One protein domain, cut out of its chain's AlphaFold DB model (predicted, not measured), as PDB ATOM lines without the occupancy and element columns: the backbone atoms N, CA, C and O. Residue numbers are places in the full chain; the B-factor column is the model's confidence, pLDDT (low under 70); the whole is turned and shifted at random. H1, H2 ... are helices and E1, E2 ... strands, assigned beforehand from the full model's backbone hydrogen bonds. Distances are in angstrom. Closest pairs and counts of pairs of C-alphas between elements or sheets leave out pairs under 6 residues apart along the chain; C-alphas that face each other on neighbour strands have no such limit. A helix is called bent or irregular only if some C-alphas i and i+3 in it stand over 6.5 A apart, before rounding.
ATOM      1  N   VAL A  22     -57.866 -22.459  28.509       43.09
ATOM      2  CA  VAL A  22     -56.718 -23.120  27.866       43.09
ATOM      3  C   VAL A  22     -55.818 -22.127  27.114       43.09
ATOM      4  O   VAL A  22     -54.599 -22.241  27.205       43.09
ATOM      5  N   ASP A  23     -56.370 -21.096  26.471       38.88
ATOM      6  CA  ASP A  23     -55.573 -20.131  25.688       38.88
ATOM      7  C   ASP A  23     -54.857 -19.096  26.578       38.88
ATOM      8  O   ASP A  23     -53.749 -18.643  26.269       38.88
ATOM      9  N   LEU A  24     -55.421 -18.789  27.753       42.84
ATOM     10  CA  LEU A  24     -54.722 -18.047  28.811       42.84
ATOM     11  C   LEU A  24     -53.522 -18.837  29.364       42.84
ATOM     12  O   LEU A  24     -52.493 -18.236  29.668       42.84
ATOM     13  N   MET A  25     -53.605 -20.175  29.427       43.81
ATOM     14  CA  MET A  25     -52.499 -21.042  29.865       43.81
ATOM     15  C   MET A  25     -51.323 -21.064  28.874       43.81
ATOM     16  O   MET A  25     -50.178 -21.247  29.302       43.81
ATOM     17  N   GLU A  26     -51.573 -20.872  27.573       41.25
ATOM     18  CA  GLU A  26     -50.526 -20.854  26.542       41.25
ATOM     19  C   GLU A  26     -49.764 -19.524  26.486       41.25
ATOM     20  O   GLU A  26     -48.534 -19.538  26.407       41.25
ATOM     21  N   ASN A  27     -50.438 -18.377  26.623       39.44
ATOM     22  CA  ASN A  27     -49.751 -17.079  26.719       39.44
ATOM     23  C   ASN A  27     -48.985 -16.916  28.041       39.44
ATOM     24  O   ASN A  27     -47.920 -16.292  28.078       39.44
ATOM     25  N   ASP A  28     -49.447 -17.565  29.111       44.91
ATOM     26  CA  ASP A  28     -48.709 -17.660  30.368       44.91
ATOM     27  C   ASP A  28     -47.387 -18.432  30.228       44.91
ATOM     28  O   ASP A  28     -46.472 -18.230  31.026       44.91
ATOM     29  N   ARG A  29     -47.240 -19.287  29.204       43.16
ATOM     30  CA  ARG A  29     -46.041 -20.108  28.960       43.16
ATOM     31  C   ARG A  29     -44.803 -19.299  28.583       43.16
ATOM     32  O   ARG A  29     -43.703 -19.690  28.956       43.16
ATOM     33  N   ALA A  30     -44.961 -18.163  27.907       40.12
ATOM     34  CA  ALA A  30     -43.837 -17.289  27.560       40.12
ATOM     35  C   ALA A  30     -43.333 -16.469  28.766       40.12
ATOM     36  O   ALA A  30     -42.151 -16.143  28.848       40.12
ATOM     37  N   ILE A  31     -44.213 -16.186  29.734       40.06
ATOM     38  CA  ILE A  31     -43.877 -15.523  31.006       40.06
ATOM     39  C   ILE A  31     -43.355 -16.547  32.040       40.06
ATOM     40  O   ILE A  31     -42.515 -16.207  32.872       40.06
ATOM     41  N   GLN A  32     -43.772 -17.822  31.941       44.31
ATOM     42  CA  GLN A  32     -43.252 -18.958  32.732       44.31
ATOM     43  C   GLN A  32     -41.738 -19.167  32.586       44.31
ATOM     44  O   GLN A  32     -41.121 -19.712  33.497       44.31
ATOM     45  N   ASP A  33     -41.136 -18.754  31.471       42.06
ATOM     46  CA  ASP A  33     -39.727 -19.031  31.180       42.06
ATOM     47  C   ASP A  33     -38.757 -17.962  31.744       42.06
ATOM     48  O   ASP A  33     -37.547 -18.180  31.721       42.06
ATOM     49  N   PHE A  34     -39.247 -16.831  32.282       36.00
ATOM     50  CA  PHE A  34     -38.392 -15.683  32.651       36.00
ATOM     51  C   PHE A  34     -38.231 -15.417  34.159       36.00
ATOM     52  O   PHE A  34     -37.420 -14.573  34.540       36.00
ATOM     53  N   ILE A  35     -38.971 -16.107  35.037       43.62
ATOM     54  CA  ILE A  35     -38.976 -15.813  36.481       43.62
ATOM     55  C   ILE A  35     -38.675 -17.087  37.295       43.62
ATOM     56  O   ILE A  35     -39.211 -18.144  36.963       43.62
ATOM     57  N   PRO A  36     -37.894 -17.018  38.396       45.97
ATOM     58  CA  PRO A  36     -37.619 -18.122  39.337       45.97
ATOM     59  C   PRO A  36     -38.836 -18.842  39.969       45.97
ATOM     60  O   PRO A  36     -38.657 -19.672  40.858       45.97
ATOM     61  N   TYR A  37     -40.066 -18.601  39.503       47.22
ATOM     62  CA  TYR A  37     -41.262 -19.379  39.849       47.22
ATOM     63  C   TYR A  37     -41.169 -20.872  39.455       47.22
ATOM     64  O   TYR A  37     -41.935 -21.671  39.989       47.22
ATOM     65  N   ASN A  38     -40.244 -21.270  38.565       49.44
ATOM     66  CA  ASN A  38     -40.130 -22.646  38.049       49.44
ATOM     67  C   ASN A  38     -39.523 -23.687  39.011       49.44
ATOM     68  O   ASN A  38     -39.718 -24.881  38.795       49.44
ATOM     69  N   ASN A  39     -38.834 -23.284  40.082       57.03
ATOM     70  CA  ASN A  39     -38.077 -24.241  40.913       57.03
ATOM     71  C   ASN A  39     -38.825 -24.676  42.181       57.03
ATOM     72  O   ASN A  39     -38.212 -25.150  43.141       57.03
ATOM     73  N   ARG A  40     -40.149 -24.468  42.224       70.94
ATOM     74  CA  ARG A  40     -40.987 -25.033  43.278       70.94
ATOM     75  C   ARG A  40     -41.936 -26.078  42.700       70.94
ATOM     76  O   ARG A  40     -42.769 -25.740  41.857       70.94
ATOM     77  N   PRO A  41     -41.883 -27.322  43.187       79.19
ATOM     78  CA  PRO A  41     -42.761 -28.364  42.704       79.19
ATOM     79  C   PRO A  41     -44.170 -28.123  43.242       79.19
ATOM     80  O   PRO A  41     -44.370 -27.789  44.415       79.19
ATOM     81  N   ALA A  42     -45.163 -28.302  42.376       84.81
ATOM     82  CA  ALA A  42     -46.552 -28.367  42.805       84.81
ATOM     83  C   ALA A  42     -46.788 -29.643  43.629       84.81
ATOM     84  O   ALA A  42     -46.031 -30.609  43.527       84.81
ATOM     85  N   LEU A  43     -47.854 -29.672  44.425       90.19
ATOM     86  CA  LEU A  43     -48.282 -30.889  45.110       90.19
ATOM     87  C   LEU A  43     -49.264 -31.669  44.228       90.19
ATOM     88  O   LEU A  43     -50.045 -31.095  43.465       90.19
ATOM     89  N   GLN A  44     -49.219 -32.991  44.340       90.38
ATOM     90  CA  GLN A  44     -50.146 -33.915  43.703       90.38
ATOM     91  C   GLN A  44     -50.730 -34.836  44.769       90.38
ATOM     92  O   GLN A  44     -49.984 -35.503  45.486       90.38
ATOM     93  N   ARG A  45     -52.059 -34.930  44.825       91.38
ATOM     94  CA  ARG A  45     -52.743 -35.953  45.617       91.38
ATOM     95  C   ARG A  45     -52.555 -37.338  44.996       91.38
ATOM     96  O   ARG A  45     -52.710 -37.503  43.786       91.38
ATOM     97  N   LEU A  46     -52.237 -38.321  45.832       91.12
ATOM     98  CA  LEU A  46     -52.128 -39.734  45.460       91.12
ATOM     99  C   LEU A  46     -53.356 -40.528  45.901       91.12
ATOM    100  O   LEU A  46     -53.882 -41.334  45.140       91.12
ATOM    101  N   SER A  47     -53.809 -40.283  47.127       93.06
ATOM    102  CA  SER A  47     -54.906 -41.004  47.767       93.06
ATOM    103  C   SER A  47     -55.635 -40.088  48.758       93.06
ATOM    104  O   SER A  47     -55.359 -38.892  48.829       93.06
ATOM    105  N   ALA A  48     -56.591 -40.634  49.513       92.94
ATOM    106  CA  ALA A  48     -57.276 -39.908  50.584       92.94
ATOM    107  C   ALA A  48     -56.342 -39.495  51.734       92.94
ATOM    108  O   ALA A  48     -56.671 -38.576  52.471       92.94
ATOM    109  N   THR A  49     -55.177 -40.125  51.867       96.12
ATOM    110  CA  THR A  49     -54.242 -39.859  52.968       96.12
ATOM    111  C   THR A  49     -52.887 -39.355  52.490       96.12
ATOM    112  O   THR A  49     -52.107 -38.859  53.300       96.12
ATOM    113  N   GLU A  50     -52.599 -39.440  51.189       96.44
ATOM    114  CA  GLU A  50     -51.257 -39.202  50.665       96.44
ATOM    115  C   GLU A  50     -51.192 -38.117  49.586       96.44
ATOM    116  O   GLU A  50     -52.015 -38.052  48.664       96.44
ATOM    117  N   ILE A  51     -50.121 -37.326  49.643       94.75
ATOM    118  CA  ILE A  51     -49.689 -36.405  48.584       94.75
ATOM    119  C   ILE A  51     -48.195 -36.591  48.310       94.75
ATOM    120  O   ILE A  51     -47.443 -37.088  49.146       94.75
ATOM    121  N   ARG A  52     -47.745 -36.116  47.153       91.62
ATOM    122  CA  ARG A  52     -46.328 -36.058  46.781       91.62
ATOM    123  C   ARG A  52     -46.011 -34.806  45.973       91.62
ATOM    124  O   ARG A  52     -46.906 -34.050  45.594       91.62
ATOM    125  N   PHE A  53     -44.740 -34.642  45.629       86.44
ATOM    126  CA  PHE A  53     -44.314 -33.700  44.599       86.44
ATOM    127  C   PHE A  53     -44.899 -34.056  43.222       86.44
ATOM    128  O   PHE A  53     -44.889 -35.215  42.805       86.44
ATOM    129  N   LYS A  54     -45.353 -33.052  42.477       81.00
ATOM    130  CA  LYS A  54     -45.634 -33.133  41.042       81.00
ATOM    131  C   LYS A  54     -44.358 -32.789  40.272       81.00
ATOM    132  O   LYS A  54     -43.684 -31.825  40.629       81.00
ATOM    133  N   ALA A  55     -44.040 -33.558  39.232       71.69
ATOM    134  CA  ALA A  55     -42.877 -33.299  38.390       71.69
ATOM    135  C   ALA A  55     -43.008 -31.923  37.723       71.69
ATOM    136  O   ALA A  55     -44.114 -31.516  37.351       71.69
ATOM    137  N   ASN A  56     -41.891 -31.212  37.589       64.06
ATOM    138  CA  ASN A  56     -41.841 -29.860  37.026       64.06
ATOM    139  C   ASN A  56     -41.032 -29.754  35.717       64.06
ATOM    140  O   ASN A  56     -40.995 -28.677  35.126       64.06
ATOM    141  N   ASN A  57     -40.457 -30.854  35.206       56.69
ATOM    142  CA  ASN A  57     -39.628 -30.852  33.992       56.69
ATOM    143  C   ASN A  57     -40.369 -31.266  32.701       56.69
ATOM    144  O   ASN A  57     -41.008 -32.305  32.645       56.69
ATOM    145  N   LYS A  58     -40.200 -30.460  31.635       51.56
ATOM    146  CA  LYS A  58     -40.891 -30.496  30.318       51.56
ATOM    147  C   LYS A  58     -40.401 -31.577  29.322       51.56
ATOM    148  O   LYS A  58     -40.667 -31.457  28.125       51.56
ATOM    149  N   SER A  59     -39.630 -32.580  29.747       44.84
ATOM    150  CA  SER A  59     -39.132 -33.630  28.837       44.84
ATOM    151  C   SER A  59     -40.022 -34.871  28.906       44.84
ATOM    152  O   SER A  59     -40.619 -35.133  29.938       44.84
ATOM    153  N   THR A  60     -40.088 -35.668  27.837       46.41
ATOM    154  CA  THR A  60     -40.951 -36.863  27.705       46.41
ATOM    155  C   THR A  60     -40.716 -37.977  28.739       46.41
ATOM    156  O   THR A  60     -41.398 -39.000  28.699       46.41
ATOM    157  N   ALA A  61     -39.787 -37.787  29.676       48.78
ATOM    158  CA  ALA A  61     -39.688 -38.533  30.919       48.78
ATOM    159  C   ALA A  61     -39.992 -37.583  32.096       48.78
ATOM    160  O   ALA A  61     -39.079 -37.024  32.699       48.78
ATOM    161  N   ASP A  62     -41.280 -37.393  32.407       53.59
ATOM    162  CA  ASP A  62     -41.803 -36.642  33.563       53.59
ATOM    163  C   ASP A  62     -41.419 -37.327  34.890       53.59
ATOM    164  O   ASP A  62     -42.250 -37.928  35.571       53.59
ATOM    165  N   THR A  63     -40.135 -37.319  35.247       61.12
ATOM    166  CA  THR A  63     -39.631 -38.129  36.363       61.12
ATOM    167  C   THR A  63     -38.920 -37.324  37.424       61.12
ATOM    168  O   THR A  63     -38.434 -37.935  38.363       61.12
ATOM    169  N   GLU A  64     -38.832 -36.000  37.316       70.12
ATOM    170  CA  GLU A  64     -38.049 -35.197  38.255       70.12
ATOM    171  C   GLU A  64     -38.845 -34.025  38.829       70.12
ATOM    172  O   GLU A  64     -39.595 -33.349  38.123       70.12
ATOM    173  N   ALA A  65     -38.688 -33.828  40.136       76.81
ATOM    174  CA  ALA A  65     -39.085 -32.629  40.856       76.81
ATOM    175  C   ALA A  65     -37.862 -32.097  41.607       76.81
ATOM    176  O   ALA A  65     -37.170 -32.879  42.257       76.81
ATOM    177  N   ASP A  66     -37.591 -30.800  41.551       82.50
ATOM    178  CA  ASP A  66     -36.538 -30.162  42.339       82.50
ATOM    179  C   ASP A  66     -37.115 -29.179  43.355       82.50
ATOM    180  O   ASP A  66     -38.130 -28.537  43.115       82.50
ATOM    181  N   VAL A  67     -36.472 -29.095  44.519       84.44
ATOM    182  CA  VAL A  67     -36.750 -28.097  45.555       84.44
ATOM    183  C   VAL A  67     -35.454 -27.352  45.819       84.44
ATOM    184  O   VAL A  67     -34.513 -27.910  46.386       84.44
ATOM    185  N   MET A  68     -35.401 -26.087  45.416       85.06
ATOM    186  CA  MET A  68     -34.390 -25.150  45.906       85.06
ATOM    187  C   MET A  68     -34.675 -24.838  47.381       85.06
ATOM    188  O   MET A  68     -35.838 -24.875  47.753       85.06
ATOM    189  N   PHE A  69     -33.653 -24.570  48.201       86.75
ATOM    190  CA  PHE A  69     -33.716 -24.130  49.607       86.75
ATOM    191  C   PHE A  69     -33.230 -22.671  49.737       86.75
ATOM    192  O   PHE A  69     -32.553 -22.174  48.836       86.75
ATOM    193  N   PRO A  70     -33.575 -21.932  50.815       84.38
ATOM    194  CA  PRO A  70     -33.215 -20.512  50.962       84.38
ATOM    195  C   PRO A  70     -31.714 -20.198  50.890       84.38
ATOM    196  O   PRO A  70     -31.340 -19.080  50.554       84.38
ATOM    197  N   ASP A  71     -30.846 -21.172  51.166       82.50
ATOM    198  CA  ASP A  71     -29.395 -21.025  51.013       82.50
ATOM    199  C   ASP A  71     -28.872 -21.348  49.601       82.50
ATOM    200  O   ASP A  71     -27.663 -21.404  49.383       82.50
ATOM    201  N   GLY A  72     -29.774 -21.566  48.642       83.75
ATOM    202  CA  GLY A  72     -29.466 -21.866  47.246       83.75
ATOM    203  C   GLY A  72     -29.170 -23.338  46.958       83.75
ATOM    204  O   GLY A  72     -29.002 -23.700  45.795       83.75
ATOM    205  N   SER A  73     -29.119 -24.206  47.977       86.25
ATOM    206  CA  SER A  73     -28.994 -25.649  47.746       86.25
ATOM    207  C   SER A  73     -30.250 -26.211  47.075       86.25
ATOM    208  O   SER A  73     -31.346 -25.697  47.273       86.25
ATOM    209  N   VAL A  74     -30.103 -27.268  46.275       86.06
ATOM    210  CA  VAL A  74     -31.218 -27.887  45.544       86.06
ATOM    211  C   VAL A  74     -31.258 -29.378  45.856       86.06
ATOM    212  O   VAL A  74     -30.225 -30.047  45.831       86.06
ATOM    213  N   VAL A  75     -32.448 -29.896  46.152       86.56
ATOM    214  CA  VAL A  75     -32.707 -31.332  46.294       86.56
ATOM    215  C   VAL A  75     -33.539 -31.801  45.106       86.56
ATOM    216  O   VAL A  75     -34.603 -31.248  44.847       86.56
ATOM    217  N   PHE A  76     -33.064 -32.844  44.423       83.56
ATOM    218  CA  PHE A  76     -33.745 -33.470  43.289       83.56
ATOM    219  C   PHE A  76     -34.451 -34.761  43.719       83.56
ATOM    220  O   PHE A  76     -33.903 -35.562  44.479       83.56
ATOM    221  N   PHE A  77     -35.651 -34.984  43.193       77.50
ATOM    222  CA  PHE A  77     -36.486 -36.151  43.456       77.50
ATOM    223  C   PHE A  77     -36.812 -36.870  42.159       77.50
ATOM    224  O   PHE A  77     -37.396 -36.273  41.260       77.50
ATOM    225  N   ILE A  78     -36.502 -38.165  42.092       71.19
ATOM    226  CA  ILE A  78     -36.838 -39.011  40.945       71.19
ATOM    227  C   ILE A  78     -38.159 -39.746  41.225       71.19
ATOM    228  O   ILE A  78     -38.216 -40.639  42.068       71.19
ATOM    229  N   GLN A  79     -39.220 -39.399  40.497       66.81
ATOM    230  CA  GLN A  79     -40.594 -39.870  40.705       66.81
ATOM    231  C   GLN A  79     -40.820 -41.349  40.377       66.81
ATOM    232  O   GLN A  79     -41.773 -41.938  40.881       66.81
ATOM    233  N   ASN A  80     -39.963 -41.958  39.554       62.50
ATOM    234  CA  ASN A  80     -40.091 -43.369  39.164       62.50
ATOM    235  C   ASN A  80     -39.685 -44.352  40.269       62.50
ATOM    236  O   ASN A  80     -39.847 -45.559  40.105       62.50
ATOM    237  N   ASN A  81     -39.145 -43.852  41.381       62.12
ATOM    238  CA  ASN A  81     -38.815 -44.651  42.552       62.12
ATOM    239  C   ASN A  81     -39.115 -43.840  43.823       62.12
ATOM    240  O   ASN A  81     -38.184 -43.390  44.496       62.12
ATOM    241  N   PRO A  82     -40.404 -43.561  44.108       61.31
ATOM    242  CA  PRO A  82     -40.770 -42.697  45.214       61.31
ATOM    243  C   PRO A  82     -40.380 -43.373  46.528       61.31
ATOM    244  O   PRO A  82     -40.833 -44.468  46.856       61.31
ATOM    245  N   VAL A  83     -39.510 -42.702  47.273       73.25
ATOM    246  CA  VAL A  83     -39.066 -43.122  48.603       73.25
ATOM    247  C   VAL A  83     -40.011 -42.506  49.647       73.25
ATOM    248  O   VAL A  83     -40.631 -41.473  49.388       73.25
ATOM    249  N   SER A  84     -40.139 -43.113  50.830       77.25
ATOM    250  CA  SER A  84     -41.077 -42.705  51.898       77.25
ATOM    251  C   SER A  84     -41.002 -41.232  52.314       77.25
ATOM    252  O   SER A  84     -41.970 -40.695  52.839       77.25
ATOM    253  N   ASN A  85     -39.875 -40.556  52.099       76.81
ATOM    254  CA  ASN A  85     -39.703 -39.132  52.387       76.81
ATOM    255  C   ASN A  85     -40.298 -38.192  51.323       76.81
ATOM    256  O   ASN A  85     -40.492 -37.009  51.597       76.81
ATOM    257  N   GLN A  86     -40.607 -38.700  50.126       86.00
ATOM    258  CA  GLN A  86     -41.224 -37.938  49.030       86.00
ATOM    259  C   GLN A  86     -42.757 -37.962  49.065       86.00
ATOM    260  O   GLN A  86     -43.403 -37.296  48.252       86.00
ATOM    261  N   ILE A  87     -43.327 -38.752  49.975       93.19
ATOM    262  CA  ILE A  87     -44.762 -38.891  50.186       93.19
ATOM    263  C   ILE A  87     -45.069 -38.317  51.561       93.19
ATOM    264  O   ILE A  87     -44.480 -38.729  52.555       93.19
ATOM    265  N   PHE A  88     -45.990 -37.367  51.615       96.81
ATOM    266  CA  PHE A  88     -46.638 -37.006  52.865       96.81
ATOM    267  C   PHE A  88     -47.846 -37.913  53.045       96.81
ATOM    268  O   PHE A  88     -48.720 -37.924  52.182       96.81
ATOM    269  N   ASP A  89     -47.874 -38.645  54.155       97.19
ATOM    270  CA  ASP A  89     -49.013 -39.436  54.618       97.19
ATOM    271  C   ASP A  89     -49.572 -38.778  55.886       97.19
ATOM    272  O   ASP A  89     -48.896 -38.730  56.919       97.19
ATOM    273  N   ILE A  90     -50.793 -38.244  55.809       97.31
ATOM    274  CA  ILE A  90     -51.427 -37.515  56.916       97.31
ATOM    275  C   ILE A  90     -51.619 -38.384  58.167       97.31
ATOM    276  O   ILE A  90     -51.636 -37.864  59.281       97.31
ATOM    277  N   THR A  91     -51.692 -39.707  58.004       96.56
ATOM    278  CA  THR A  91     -51.891 -40.651  59.115       96.56
ATOM    279  C   THR A  91     -50.607 -40.925  59.897       96.56
ATOM    280  O   THR A  91     -50.630 -41.556  60.958       96.56
ATOM    281  N   ARG A  92     -49.461 -40.460  59.387       96.75
ATOM    282  CA  ARG A  92     -48.145 -40.721  59.962       96.75
ATOM    283  C   ARG A  92     -47.552 -39.490  60.612       96.75
ATOM    284  O   ARG A  92     -47.814 -38.352  60.238       96.75
ATOM    285  N   THR A  93     -46.656 -39.738  61.559       97.50
ATOM    286  CA  THR A  93     -45.714 -38.726  62.026       97.50
ATOM    287  C   THR A  93     -44.503 -38.691  61.096       97.50
ATOM    288  O   THR A  93     -43.954 -39.737  60.744       97.50
ATOM    289  N   ALA A  94     -44.094 -37.489  60.701       97.12
ATOM    290  CA  ALA A  94     -42.878 -37.267  59.943       97.12
ATOM    291  C   ALA A  94     -41.646 -37.611  60.786       97.12
ATOM    292  O   ALA A  94     -41.525 -37.170  61.933       97.12
ATOM    293  N   ASP A  95     -40.713 -38.336  60.177       95.00
ATOM    294  CA  ASP A  95     -39.370 -38.544  60.702       95.00
ATOM    295  C   ASP A  95     -38.374 -37.802  59.808       95.00
ATOM    296  O   ASP A  95     -38.284 -38.040  58.601       95.00
ATOM    297  N   ILE A  96     -37.654 -36.865  60.413       93.44
ATOM    298  CA  ILE A  96     -36.660 -36.012  59.761       93.44
ATOM    299  C   ILE A  96     -35.227 -36.427  60.124       93.44
ATOM    300  O   ILE A  96     -34.280 -35.686  59.874       93.44
ATOM    301  N   VAL A  97     -35.045 -37.607  60.719       91.00
ATOM    302  CA  VAL A  97     -33.738 -38.154  61.084       91.00
ATOM    303  C   VAL A  97     -33.321 -39.225  60.075       91.00
ATOM    304  O   VAL A  97     -34.061 -40.152  59.758       91.00
ATOM    305  N   TRP A  98     -32.103 -39.114  59.546       87.62
ATOM    306  CA  TRP A  98     -31.527 -40.140  58.676       87.62
ATOM    307  C   TRP A  98     -31.076 -41.370  59.494       87.62
ATOM    308  O   TRP A  98     -30.470 -41.177  60.552       87.62
ATOM    309  N   PRO A  99     -31.281 -42.623  59.028       88.75
ATOM    310  CA  PRO A  99     -31.813 -43.054  57.726       88.75
ATOM    311  C   PRO A  99     -33.316 -43.364  57.684       88.75
ATOM    312  O   PRO A  99     -33.800 -43.873  56.678       88.75
ATOM    313  N   THR A 100     -34.063 -43.089  58.750       90.38
ATOM    314  CA  THR A 100     -35.473 -43.490  58.906       90.38
ATOM    315  C   THR A 100     -36.472 -42.465  58.365       90.38
ATOM    316  O   THR A 100     -37.640 -42.469  58.742       90.38
ATOM    317  N   VAL A 101     -36.027 -41.609  57.443       91.62
ATOM    318  CA  VAL A 101     -36.804 -40.475  56.941       91.62
ATOM    319  C   VAL A 101     -38.162 -40.884  56.355       91.62
ATOM    320  O   VAL A 101     -38.276 -41.784  55.514       91.62
ATOM    321  N   GLN A 102     -39.212 -40.179  56.768       94.31
ATOM    322  CA  GLN A 102     -40.590 -40.445  56.361       94.31
ATOM    323  C   GLN A 102     -41.399 -39.150  56.364       94.31
ATOM    324  O   GLN A 102     -41.324 -38.389  57.326       94.31
ATOM    325  N   GLY A 103     -42.195 -38.916  55.318       96.50
ATOM    326  CA  GLY A 103     -43.116 -37.783  55.291       96.50
ATOM    327  C   GLY A 103     -44.403 -38.037  56.077       96.50
ATOM    328  O   GLY A 103     -44.848 -39.170  56.245       96.50
ATOM    329  N   GLY A 104     -44.999 -36.963  56.583       97.88
ATOM    330  CA  GLY A 104     -46.208 -37.017  57.404       97.88
ATOM    331  C   GLY A 104     -46.422 -35.741  58.208       97.88
ATOM    332  O   GLY A 104     -45.841 -34.697  57.908       97.88
ATOM    333  N   LEU A 105     -47.258 -35.791  59.237       98.38
ATOM    334  CA  LEU A 105     -47.490 -34.660  60.132       98.38
ATOM    335  C   LEU A 105     -46.303 -34.437  61.068       98.38
ATOM    336  O   LEU A 105     -45.667 -35.380  61.533       98.38
ATOM    337  N   ARG A 106     -46.007 -33.178  61.388       97.56
ATOM    338  CA  ARG A 106     -44.992 -32.814  62.381       97.56
ATOM    339  C   ARG A 106     -45.147 -33.635  63.673       97.56
ATOM    340  O   ARG A 106     -46.248 -33.760  64.200       97.56
ATOM    341  N   ALA A 107     -44.034 -34.073  64.266       95.75
ATOM    342  CA  ALA A 107     -44.021 -34.682  65.598       95.75
ATOM    343  C   ALA A 107     -44.821 -33.869  66.636       95.75
ATOM    344  O   ALA A 107     -44.590 -32.669  66.823       95.75
ATOM    345  N   GLY A 108     -45.761 -34.532  67.314       95.38
ATOM    346  CA  GLY A 108     -46.685 -33.914  68.272       95.38
ATOM    347  C   GLY A 108     -47.942 -33.291  67.648       95.38
ATOM    348  O   GLY A 108     -48.699 -32.641  68.362       95.38
ATOM    349  N   LEU A 109     -48.156 -33.461  66.343       97.06
ATOM    350  CA  LEU A 109     -49.414 -33.201  65.653       97.06
ATOM    351  C   LEU A 109     -50.033 -34.549  65.257       97.06
ATOM    352  O   LEU A 109     -49.318 -35.468  64.864       97.06
ATOM    353  N   SER A 110     -51.351 -34.665  65.369       96.62
ATOM    354  CA  SER A 110     -52.119 -35.809  64.876       96.62
ATOM    355  C   SER A 110     -53.088 -35.342  63.807       96.62
ATOM    356  O   SER A 110     -53.471 -34.171  63.788       96.62
ATOM    357  N   GLU A 111     -53.506 -36.263  62.944       96.38
ATOM    358  CA  GLU A 111     -54.561 -35.985  61.986       96.38
ATOM    359  C   GLU A 111     -55.820 -35.511  62.717       96.38
ATOM    360  O   GLU A 111     -56.306 -36.141  63.658       96.38
ATOM    361  N   ALA A 112     -56.333 -34.376  62.267       96.56
ATOM    362  CA  ALA A 112     -57.602 -33.811  62.671       96.56
ATOM    363  C   ALA A 112     -58.485 -33.601  61.439       96.56
ATOM    364  O   ALA A 112     -58.022 -33.116  60.395       96.56
ATOM    365  N   SER A 113     -59.757 -33.970  61.588       95.31
ATOM    366  CA  SER A 113     -60.823 -33.674  60.638       95.31
ATOM    367  C   SER A 113     -60.979 -32.177  60.453       95.31
ATOM    368  O   SER A 113     -60.701 -31.381  61.350       95.31
ATOM    369  N   ASN A 114     -61.470 -31.800  59.284       95.44
ATOM    370  CA  ASN A 114     -61.767 -30.424  58.939       95.44
ATOM    371  C   ASN A 114     -60.622 -29.434  59.244       95.44
ATOM    372  O   ASN A 114     -60.863 -28.319  59.690       95.44
ATOM    373  N   THR A 115     -59.376 -29.853  59.001       97.19
ATOM    374  CA  THR A 115     -58.180 -29.052  59.279       97.19
ATOM    375  C   THR A 115     -57.383 -28.742  58.012       97.19
ATOM    376  O   THR A 115     -57.304 -29.553  57.079       97.19
ATOM    377  N   TRP A 116     -56.785 -27.555  57.978       97.62
ATOM    378  CA  TRP A 116     -55.798 -27.146  56.986       97.62
ATOM    379  C   TRP A 116     -54.376 -27.507  57.422       97.62
ATOM    380  O   TRP A 116     -53.985 -27.247  58.560       97.62
ATOM    381  N   TYR A 117     -53.577 -28.027  56.491       98.12
ATOM    382  CA  TYR A 117     -52.161 -28.309  56.723       98.12
ATOM    383  C   TYR A 117     -51.302 -27.569  55.707       98.12
ATOM    384  O   TYR A 117     -51.465 -27.728  54.495       98.12
ATOM    385  N   ALA A 118     -50.367 -26.777  56.220       96.94
ATOM    386  CA  ALA A 118     -49.265 -26.244  55.447       96.94
ATOM    387  C   ALA A 118     -48.264 -27.370  55.193       96.94
ATOM    388  O   ALA A 118     -47.809 -28.030  56.129       96.94
ATOM    389  N   ILE A 119     -47.935 -27.597  53.926       97.06
ATOM    390  CA  ILE A 119     -46.980 -28.623  53.521       97.06
ATOM    391  C   ILE A 119     -45.625 -27.971  53.296       97.06
ATOM    392  O   ILE A 119     -45.504 -27.007  52.538       97.06
ATOM    393  N   TYR A 120     -44.600 -28.521  53.933       95.38
ATOM    394  CA  TYR A 120     -43.221 -28.067  53.836       95.38
ATOM    395  C   TYR A 120     -42.331 -29.174  53.274       95.38
ATOM    396  O   TYR A 120     -42.467 -30.331  53.661       95.38
ATOM    397  N   ALA A 121     -41.371 -28.828  52.417       94.06
ATOM    398  CA  ALA A 121     -40.186 -29.661  52.212       94.06
ATOM    399  C   ALA A 121     -39.151 -29.294  53.274       94.06
ATOM    400  O   ALA A 121     -38.732 -28.140  53.338       94.06
ATOM    401  N   VAL A 122     -38.721 -30.265  54.078       95.12
ATOM    402  CA  VAL A 122     -37.719 -30.079  55.137       95.12
ATOM    403  C   VAL A 122     -36.429 -30.799  54.762       95.12
ATOM    404  O   VAL A 122     -36.436 -32.012  54.568       95.12
ATOM    405  N   ARG A 123     -35.327 -30.055  54.648       93.25
ATOM    406  CA  ARG A 123     -34.013 -30.553  54.230       93.25
ATOM    407  C   ARG A 123     -33.337 -31.363  55.324       93.25
ATOM    408  O   ARG A 123     -33.122 -30.868  56.427       93.25
ATOM    409  N   ILE A 124     -32.897 -32.564  54.972       92.50
ATOM    410  CA  ILE A 124     -32.155 -33.481  55.837       92.50
ATOM    411  C   ILE A 124     -30.760 -33.699  55.261       92.50
ATOM    412  O   ILE A 124     -30.596 -33.866  54.053       92.50
ATOM    413  N   THR A 125     -29.748 -33.733  56.124       90.62
ATOM    414  CA  THR A 125     -28.376 -34.087  55.736       90.62
ATOM    415  C   THR A 125     -28.203 -35.604  55.821       90.62
ATOM    416  O   THR A 125     -28.314 -36.171  56.904       90.62
ATOM    417  N   ILE A 126     -27.928 -36.258  54.692       88.44
ATOM    418  CA  ILE A 126     -27.611 -37.697  54.624       88.44
ATOM    419  C   ILE A 126     -26.156 -37.924  55.048       88.44
ATOM    420  O   ILE A 126     -25.833 -38.825  55.819       88.44
ATOM    421  N   SER A 127     -25.272 -37.083  54.522       87.50
ATOM    422  CA  SER A 127     -23.849 -37.022  54.835       87.50
ATOM    423  C   SER A 127     -23.349 -35.600  54.551       87.50
ATOM    424  O   SER A 127     -24.078 -34.815  53.937       87.50
ATOM    425  N   PRO A 128     -22.144 -35.207  55.001       88.88
ATOM    426  CA  PRO A 128     -21.634 -33.861  54.752       88.88
ATOM    427  C   PRO A 128     -21.685 -33.491  53.259       88.88
ATOM    428  O   PRO A 128     -21.037 -34.131  52.434       88.88
ATOM    429  N   GLY A 129     -22.471 -32.463  52.919       85.12
ATOM    430  CA  GLY A 129     -22.666 -31.991  51.542       85.12
ATOM    431  C   GLY A 129     -23.707 -32.754  50.712       85.12
ATOM    432  O   GLY A 129     -23.932 -32.384  49.563       85.12
ATOM    433  N   VAL A 130     -24.358 -33.781  51.266       86.31
ATOM    434  CA  VAL A 130     -25.410 -34.559  50.593       86.31
ATOM    435  C   VAL A 130     -26.729 -34.383  51.334       86.31
ATOM    436  O   VAL A 130     -26.861 -34.760  52.501       86.31
ATOM    437  N   PHE A 131     -27.722 -33.840  50.632       90.25
ATOM    438  CA  PHE A 131     -29.020 -33.498  51.199       90.25
ATOM    439  C   PHE A 131     -30.156 -34.286  50.549       90.25
ATOM    440  O   PHE A 131     -30.103 -34.647  49.376       90.25
ATOM    441  N   THR A 132     -31.215 -34.504  51.318       91.00
ATOM    442  CA  THR A 132     -32.535 -34.901  50.825       91.00
ATOM    443  C   THR A 132     -33.599 -34.016  51.470       91.00
ATOM    444  O   THR A 132     -33.254 -33.149  52.271       91.00
ATOM    445  N   ALA A 133     -34.877 -34.205  51.149       91.56
ATOM    446  CA  ALA A 133     -35.953 -33.555  51.886       91.56
ATOM    447  C   ALA A 133     -37.085 -34.518  52.234       91.56
ATOM    448  O   ALA A 133     -37.235 -35.575  51.620       91.56
ATOM    449  N   VAL A 134     -37.853 -34.129  53.242       94.06
ATOM    450  CA  VAL A 134     -39.029 -34.830  53.750       94.06
ATOM    451  C   VAL A 134     -40.233 -33.906  53.616       94.06
ATOM    452  O   VAL A 134     -40.138 -32.733  53.983       94.06
ATOM    453  N   LEU A 135     -41.359 -34.411  53.112       95.69
ATOM    454  CA  LEU A 135     -42.620 -33.671  53.144       95.69
ATOM    455  C   LEU A 135     -43.231 -33.703  54.549       95.69
ATOM    456  O   LEU A 135     -43.587 -34.767  55.056       95.69
ATOM    457  N   VAL A 136     -43.374 -32.534  55.168       97.69
ATOM    458  CA  VAL A 136     -43.915 -32.380  56.522       97.69
ATOM    459  C   VAL A 136     -45.158 -31.499  56.496       97.69
ATOM    460  O   VAL A 136     -45.104 -30.369  56.016       97.69
ATOM    461  N   GLY A 137     -46.269 -31.998  57.035       98.31
ATOM    462  CA  GLY A 137     -47.480 -31.213  57.271       98.31
ATOM    463  C   GLY A 137     -47.488 -30.572  58.658       98.31
ATOM    464  O   GLY A 137     -47.134 -31.210  59.652       98.31
ATOM    465  N   ASP A 138     -47.914 -29.315  58.738       98.12
ATOM    466  CA  ASP A 138     -48.009 -28.546  59.981       98.12
ATOM    467  C   ASP A 138     -49.252 -27.646  59.970       98.12
ATOM    468  O   ASP A 138     -49.711 -27.211  58.917       98.12
ATOM    469  N   THR A 139     -49.774 -27.319  61.148       97.62
ATOM    470  CA  THR A 139     -50.802 -26.281  61.328       97.62
ATOM    471  C   THR A 139     -50.195 -24.894  61.553       97.62
ATOM    472  O   THR A 139     -50.899 -23.889  61.527       97.62
ATOM    473  N   THR A 140     -48.877 -24.812  61.753       95.62
ATOM    474  CA  THR A 140     -48.141 -23.544  61.797       95.62
ATOM    475  C   THR A 140     -48.032 -22.975  60.384       95.62
ATOM    476  O   THR A 140     -47.347 -23.547  59.535       95.62
ATOM    477  N   LEU A 141     -48.699 -21.848  60.137       92.44
ATOM    478  CA  LEU A 141     -48.733 -21.182  58.832       92.44
ATOM    479  C   LEU A 141     -47.403 -20.470  58.503       92.44
ATOM    480  O   LEU A 141     -46.729 -20.011  59.435       92.44
ATOM    481  N   PRO A 142     -47.040 -20.324  57.212       88.75
ATOM    482  CA  PRO A 142     -45.773 -19.745  56.744       88.75
ATOM    483  C   PRO A 142     -45.765 -18.205  56.815       88.75
ATOM    484  O   PRO A 142     -45.451 -17.510  55.851       88.75
ATOM    485  N   LEU A 143     -46.137 -17.664  57.973       86.25
ATOM    486  CA  LEU A 143     -46.228 -16.232  58.239       86.25
ATOM    487  C   LEU A 143     -44.921 -15.696  58.812       86.25
ATOM    488  O   LEU A 143     -44.210 -16.405  59.526       86.25
ATOM    489  N   GLN A 144     -44.670 -14.401  58.613       79.75
ATOM    490  CA  GLN A 144     -43.498 -13.723  59.174       79.75
ATOM    491  C   GLN A 144     -43.388 -13.917  60.696       79.75
ATOM    492  O   GLN A 144     -42.324 -14.253  61.212       79.75
ATOM    493  N   VAL A 145     -44.510 -13.796  61.414       81.31
ATOM    494  CA  VAL A 145     -44.573 -13.989  62.874       81.31
ATOM    495  C   VAL A 145     -44.216 -15.418  63.313       81.31
ATOM    496  O   VAL A 145     -43.727 -15.624  64.421       81.31
ATOM    497  N   ASN A 146     -44.385 -16.408  62.431       85.31
ATOM    498  CA  ASN A 146     -44.118 -17.819  62.711       85.31
ATOM    499  C   ASN A 146     -42.720 -18.278  62.263       85.31
ATOM    500  O   ASN A 146     -42.337 -19.417  62.537       85.31
ATOM    501  N   ALA A 147     -41.933 -17.416  61.613       83.38
ATOM    502  CA  ALA A 147     -40.633 -17.771  61.043       83.38
ATOM    503  C   ALA A 147     -39.659 -18.351  62.073       83.38
ATOM    504  O   ALA A 147     -39.018 -19.372  61.830       83.38
ATOM    505  N   ALA A 148     -39.570 -17.727  63.252       83.75
ATOM    506  CA  ALA A 148     -38.702 -18.190  64.331       83.75
ATOM    507  C   ALA A 148     -39.118 -19.581  64.838       83.75
ATOM    508  O   ALA A 148     -38.262 -20.433  65.085       83.75
ATOM    509  N   THR A 149     -40.426 -19.835  64.934       91.25
ATOM    510  CA  THR A 149     -40.983 -21.139  65.315       91.25
ATOM    511  C   THR A 149     -40.633 -22.210  64.284       91.25
ATOM    512  O   THR A 149     -40.151 -23.281  64.655       91.25
ATOM    513  N   LEU A 150     -40.814 -21.917  62.992       91.31
ATOM    514  CA  LEU A 150     -40.472 -22.833  61.899       91.31
ATOM    515  C   LEU A 150     -38.956 -23.095  61.833       91.31
ATOM    516  O   LEU A 150     -38.542 -24.248  61.749       91.31
ATOM    517  N   ASN A 151     -38.118 -22.065  61.988       91.19
ATOM    518  CA  ASN A 151     -36.655 -22.200  62.031       91.19
ATOM    519  C   ASN A 151     -36.165 -22.999  63.242       91.19
ATOM    520  O   ASN A 151     -35.237 -23.792  63.117       91.19
ATOM    521  N   THR A 152     -36.785 -22.822  64.409       94.19
ATOM    522  CA  THR A 152     -36.456 -23.613  65.606       94.19
ATOM    523  C   THR A 152     -36.765 -25.092  65.387       94.19
ATOM    524  O   THR A 152     -36.059 -25.964  65.883       94.19
ATOM    525  N   ARG A 153     -37.824 -25.380  64.631       93.94
ATOM    526  CA  ARG A 153     -38.340 -26.729  64.417       93.94
ATOM    527  C   ARG A 153     -37.633 -27.488  63.297       93.94
ATOM    528  O   ARG A 153     -37.343 -28.667  63.459       93.94
ATOM    529  N   TYR A 154     -37.396 -26.828  62.169       94.69
ATOM    530  CA  TYR A 154     -36.867 -27.448  60.951       94.69
ATOM    531  C   TYR A 154     -35.427 -27.033  60.636       94.69
ATOM    532  O   TYR A 154     -34.814 -27.566  59.715       94.69
ATOM    533  N   GLY A 155     -34.872 -26.102  61.410       92.38
ATOM    534  CA  GLY A 155     -33.577 -25.491  61.160       92.38
ATOM    535  C   GLY A 155     -33.672 -24.278  60.224       92.38
ATOM    536  O   GLY A 155     -34.546 -24.218  59.352       92.38
ATOM    537  N   PRO A 156     -32.769 -23.296  60.376       88.00
ATOM    538  CA  PRO A 156     -32.706 -22.145  59.483       88.00
ATOM    539  C   PRO A 156     -32.348 -22.586  58.059       88.00
ATOM    540  O   PRO A 156     -31.495 -23.454  57.872       88.00
ATOM    541  N   ASN A 157     -32.988 -21.977  57.058       85.81
ATOM    542  CA  ASN A 157     -32.785 -22.269  55.631       85.81
ATOM    543  C   ASN A 157     -32.990 -23.745  55.240       85.81
ATOM    544  O   ASN A 157     -32.513 -24.184  54.197       85.81
ATOM    545  N   SER A 158     -33.686 -24.520  56.070       91.00
ATOM    546  CA  SER A 158     -33.874 -25.963  55.883       91.00
ATOM    547  C   SER A 158     -35.334 -26.342  55.672       91.00
ATOM    548  O   SER A 158     -35.671 -27.519  55.721       91.00
ATOM    549  N   TRP A 159     -36.207 -25.375  55.406       93.00
ATOM    550  CA  TRP A 159     -37.598 -25.630  55.062       93.00
ATOM    551  C   TRP A 159     -38.065 -24.716  53.933       93.00
ATOM    552  O   TRP A 159     -37.585 -23.591  53.783       93.00
ATOM    553  N   VAL A 160     -39.006 -25.220  53.139       90.81
ATOM    554  CA  VAL A 160     -39.652 -24.498  52.039       90.81
ATOM    555  C   VAL A 160     -41.131 -24.802  52.076       90.81
ATOM    556  O   VAL A 160     -41.518 -25.968  52.111       90.81
ATOM    557  N   TYR A 161     -41.959 -23.764  52.063       92.44
ATOM    558  CA  TYR A 161     -43.403 -23.919  51.989       92.44
ATOM    559  C   TYR A 161     -43.853 -24.303  50.574       92.44
ATOM    560  O   TYR A 161     -43.467 -23.669  49.591       92.44
ATOM    561  N   LEU A 162     -44.676 -25.347  50.472       90.88
ATOM    562  CA  LEU A 162     -45.110 -25.957  49.216       90.88
ATOM    563  C   LEU A 162     -46.600 -25.806  48.925       90.88
ATOM    564  O   LEU A 162     -47.021 -26.186  47.832       90.88
ATOM    565  N   GLY A 163     -47.379 -25.212  49.824       92.38
ATOM    566  CA  GLY A 163     -48.811 -24.975  49.647       92.38
ATOM    567  C   GLY A 163     -49.659 -25.566  50.768       92.38
ATOM    568  O   GLY A 163     -49.152 -26.218  51.683       92.38
ATOM    569  N   MET A 164     -50.962 -25.305  50.696       93.75
ATOM    570  CA  MET A 164     -51.951 -25.825  51.637       93.75
ATOM    571  C   MET A 164     -52.643 -27.061  51.075       93.75
ATOM    572  O   MET A 164     -53.016 -27.097  49.902       93.75
ATOM    573  N   VAL A 165     -52.908 -28.025  51.948       96.00
ATOM    574  CA  VAL A 165     -53.876 -29.097  51.702       96.00
ATOM    575  C   VAL A 165     -54.947 -29.083  52.781       96.00
ATOM    576  O   VAL A 165     -54.747 -28.561  53.882       96.00
ATOM    577  N   ARG A 166     -56.100 -29.662  52.460       96.00
ATOM    578  CA  ARG A 166     -57.270 -29.676  53.332       96.00
ATOM    579  C   ARG A 166     -57.653 -31.114  53.660       96.00
ATOM    580  O   ARG A 166     -57.899 -31.883  52.734       96.00
ATOM    581  N   ASN A 167     -57.723 -31.456  54.949       95.94
ATOM    582  CA  ASN A 167     -58.280 -32.727  55.414       95.94
ATOM    583  C   ASN A 167     -59.768 -32.577  55.728       95.94
ATOM    584  O   ASN A 167     -60.145 -32.110  56.802       95.94
ATOM    585  N   GLY A 168     -60.599 -32.918  54.763       93.00
ATOM    586  CA  GLY A 168     -62.044 -32.915  54.847       93.00
ATOM    587  C   GLY A 168     -62.732 -31.672  54.292       93.00
ATOM    588  O   GLY A 168     -62.163 -30.585  54.253       93.00
TER     589      GLY A 168
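AT A GLANCE: This is residues 22 to 168 of the 312 residues of an uncharacterized protein of marine sediment metagenome (UniProt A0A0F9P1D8). One sheet of seven strands curls back on itself into a barrel-like body, with its edges E1 and E9 near each other; the hairpin E3 and E4 is crossed over part of it, and H3 packs on it over E7. Residues 22 to 37, which hold H1, stick out as a free arm. The printed part has 147 residues, with three named helices and nine named strands in the order H1 H2 E1 E2 E3 E4 E5 E6 E7 E8 H3 E9. The large sheet, E1 E2 E5 E6 E8 E7 E9, is mixed, E3 and E4 are antiparallel, and the class is mixed, helices and strands. The whole is compact, with a radius of gyration of the C-alphas of 15.5 A and spans of 45 by 40 by 34 A.

HOW THE PARTS SIT: H1, residues 22 to 32, and H2, residues 36 to 39, are close but not clearly touching; their closest C-alphas, of Gln 32 and Asn 38, are 7.2 A apart. E1, residues 43 to 45, and E2, residues 50 to 53, form an antiparallel hairpin, with N 44 and O 52 within hydrogen-bond range at 2.8 A. So do E3, residues 64 to 68, and E4, residues 74 to 78, with N 67 and O 75 at 2.9 A. E5, residues 87 to 93, is antiparallel to E2, with N 88 and O 51 at 2.9 A, and parallel to E6, residues 103 to 105, with N 105 and O 92 at 2.8 A. E7, residues 115 to 127, and E8, residues 130 to 138, form an antiparallel hairpin, with N 120 and O 136 at 2.8 A; E8 is parallel to E6, with N 104 and O 135 at 3.0 A. E9, residues 159 to 167, is antiparallel to E7, with N 121 and O 160 at 2.9 A. This is a folded sheet, bent back into two leaves that face each other, E1 E2 E5 and E8 E7 E9, with E6 as the hinge. It and E3 E4 form a sandwich, two sheets face to face, strands at 79 degrees; the closest C-alphas of E4 and E8, Val 75 and Thr 132, are 5.8 A apart. H3, residues 144 to 154, is on the large sheet at a height of 10.6 A, over E7; the closest C-alphas, of Val 122 and Tyr 154, are 6.4 A apart. E8, H3 and E9 form a split strand-helix-strand unit, two strands running the same way with E7 between them, its crossover right-handed. O i to N i+4 pairs are within range in 4 of 7 cases in H1 and 5 of 7 in H3; H2 is too short for one.

IN THESE COORDINATES: H1 begins at C-alpha 22 (-56.718, -23.120, 27.866) and is 14.9 A long. E7, the longest strand, runs 35.5 A from C-alpha 115 (-58.180, -29.052, 59.279), and E8 25.2 A. H3, 15.3 A long, is irregular: C-alphas 145 and 148 are 7.4 A apart. E9, 21.9 A long, bends by 62 degrees at residue 162 and ends at C-alpha 167 (-58.280, -32.727, 55.414).

THE WHOLE: The C-alphas farthest apart, of Asp 23 and Pro 128, are 46.7 A apart. The printed part has no cut and no long link. Mean pLDDT of the printed part is 81.9; residues 22 to 39, 56 to 63 and 79 to 82 are under 70.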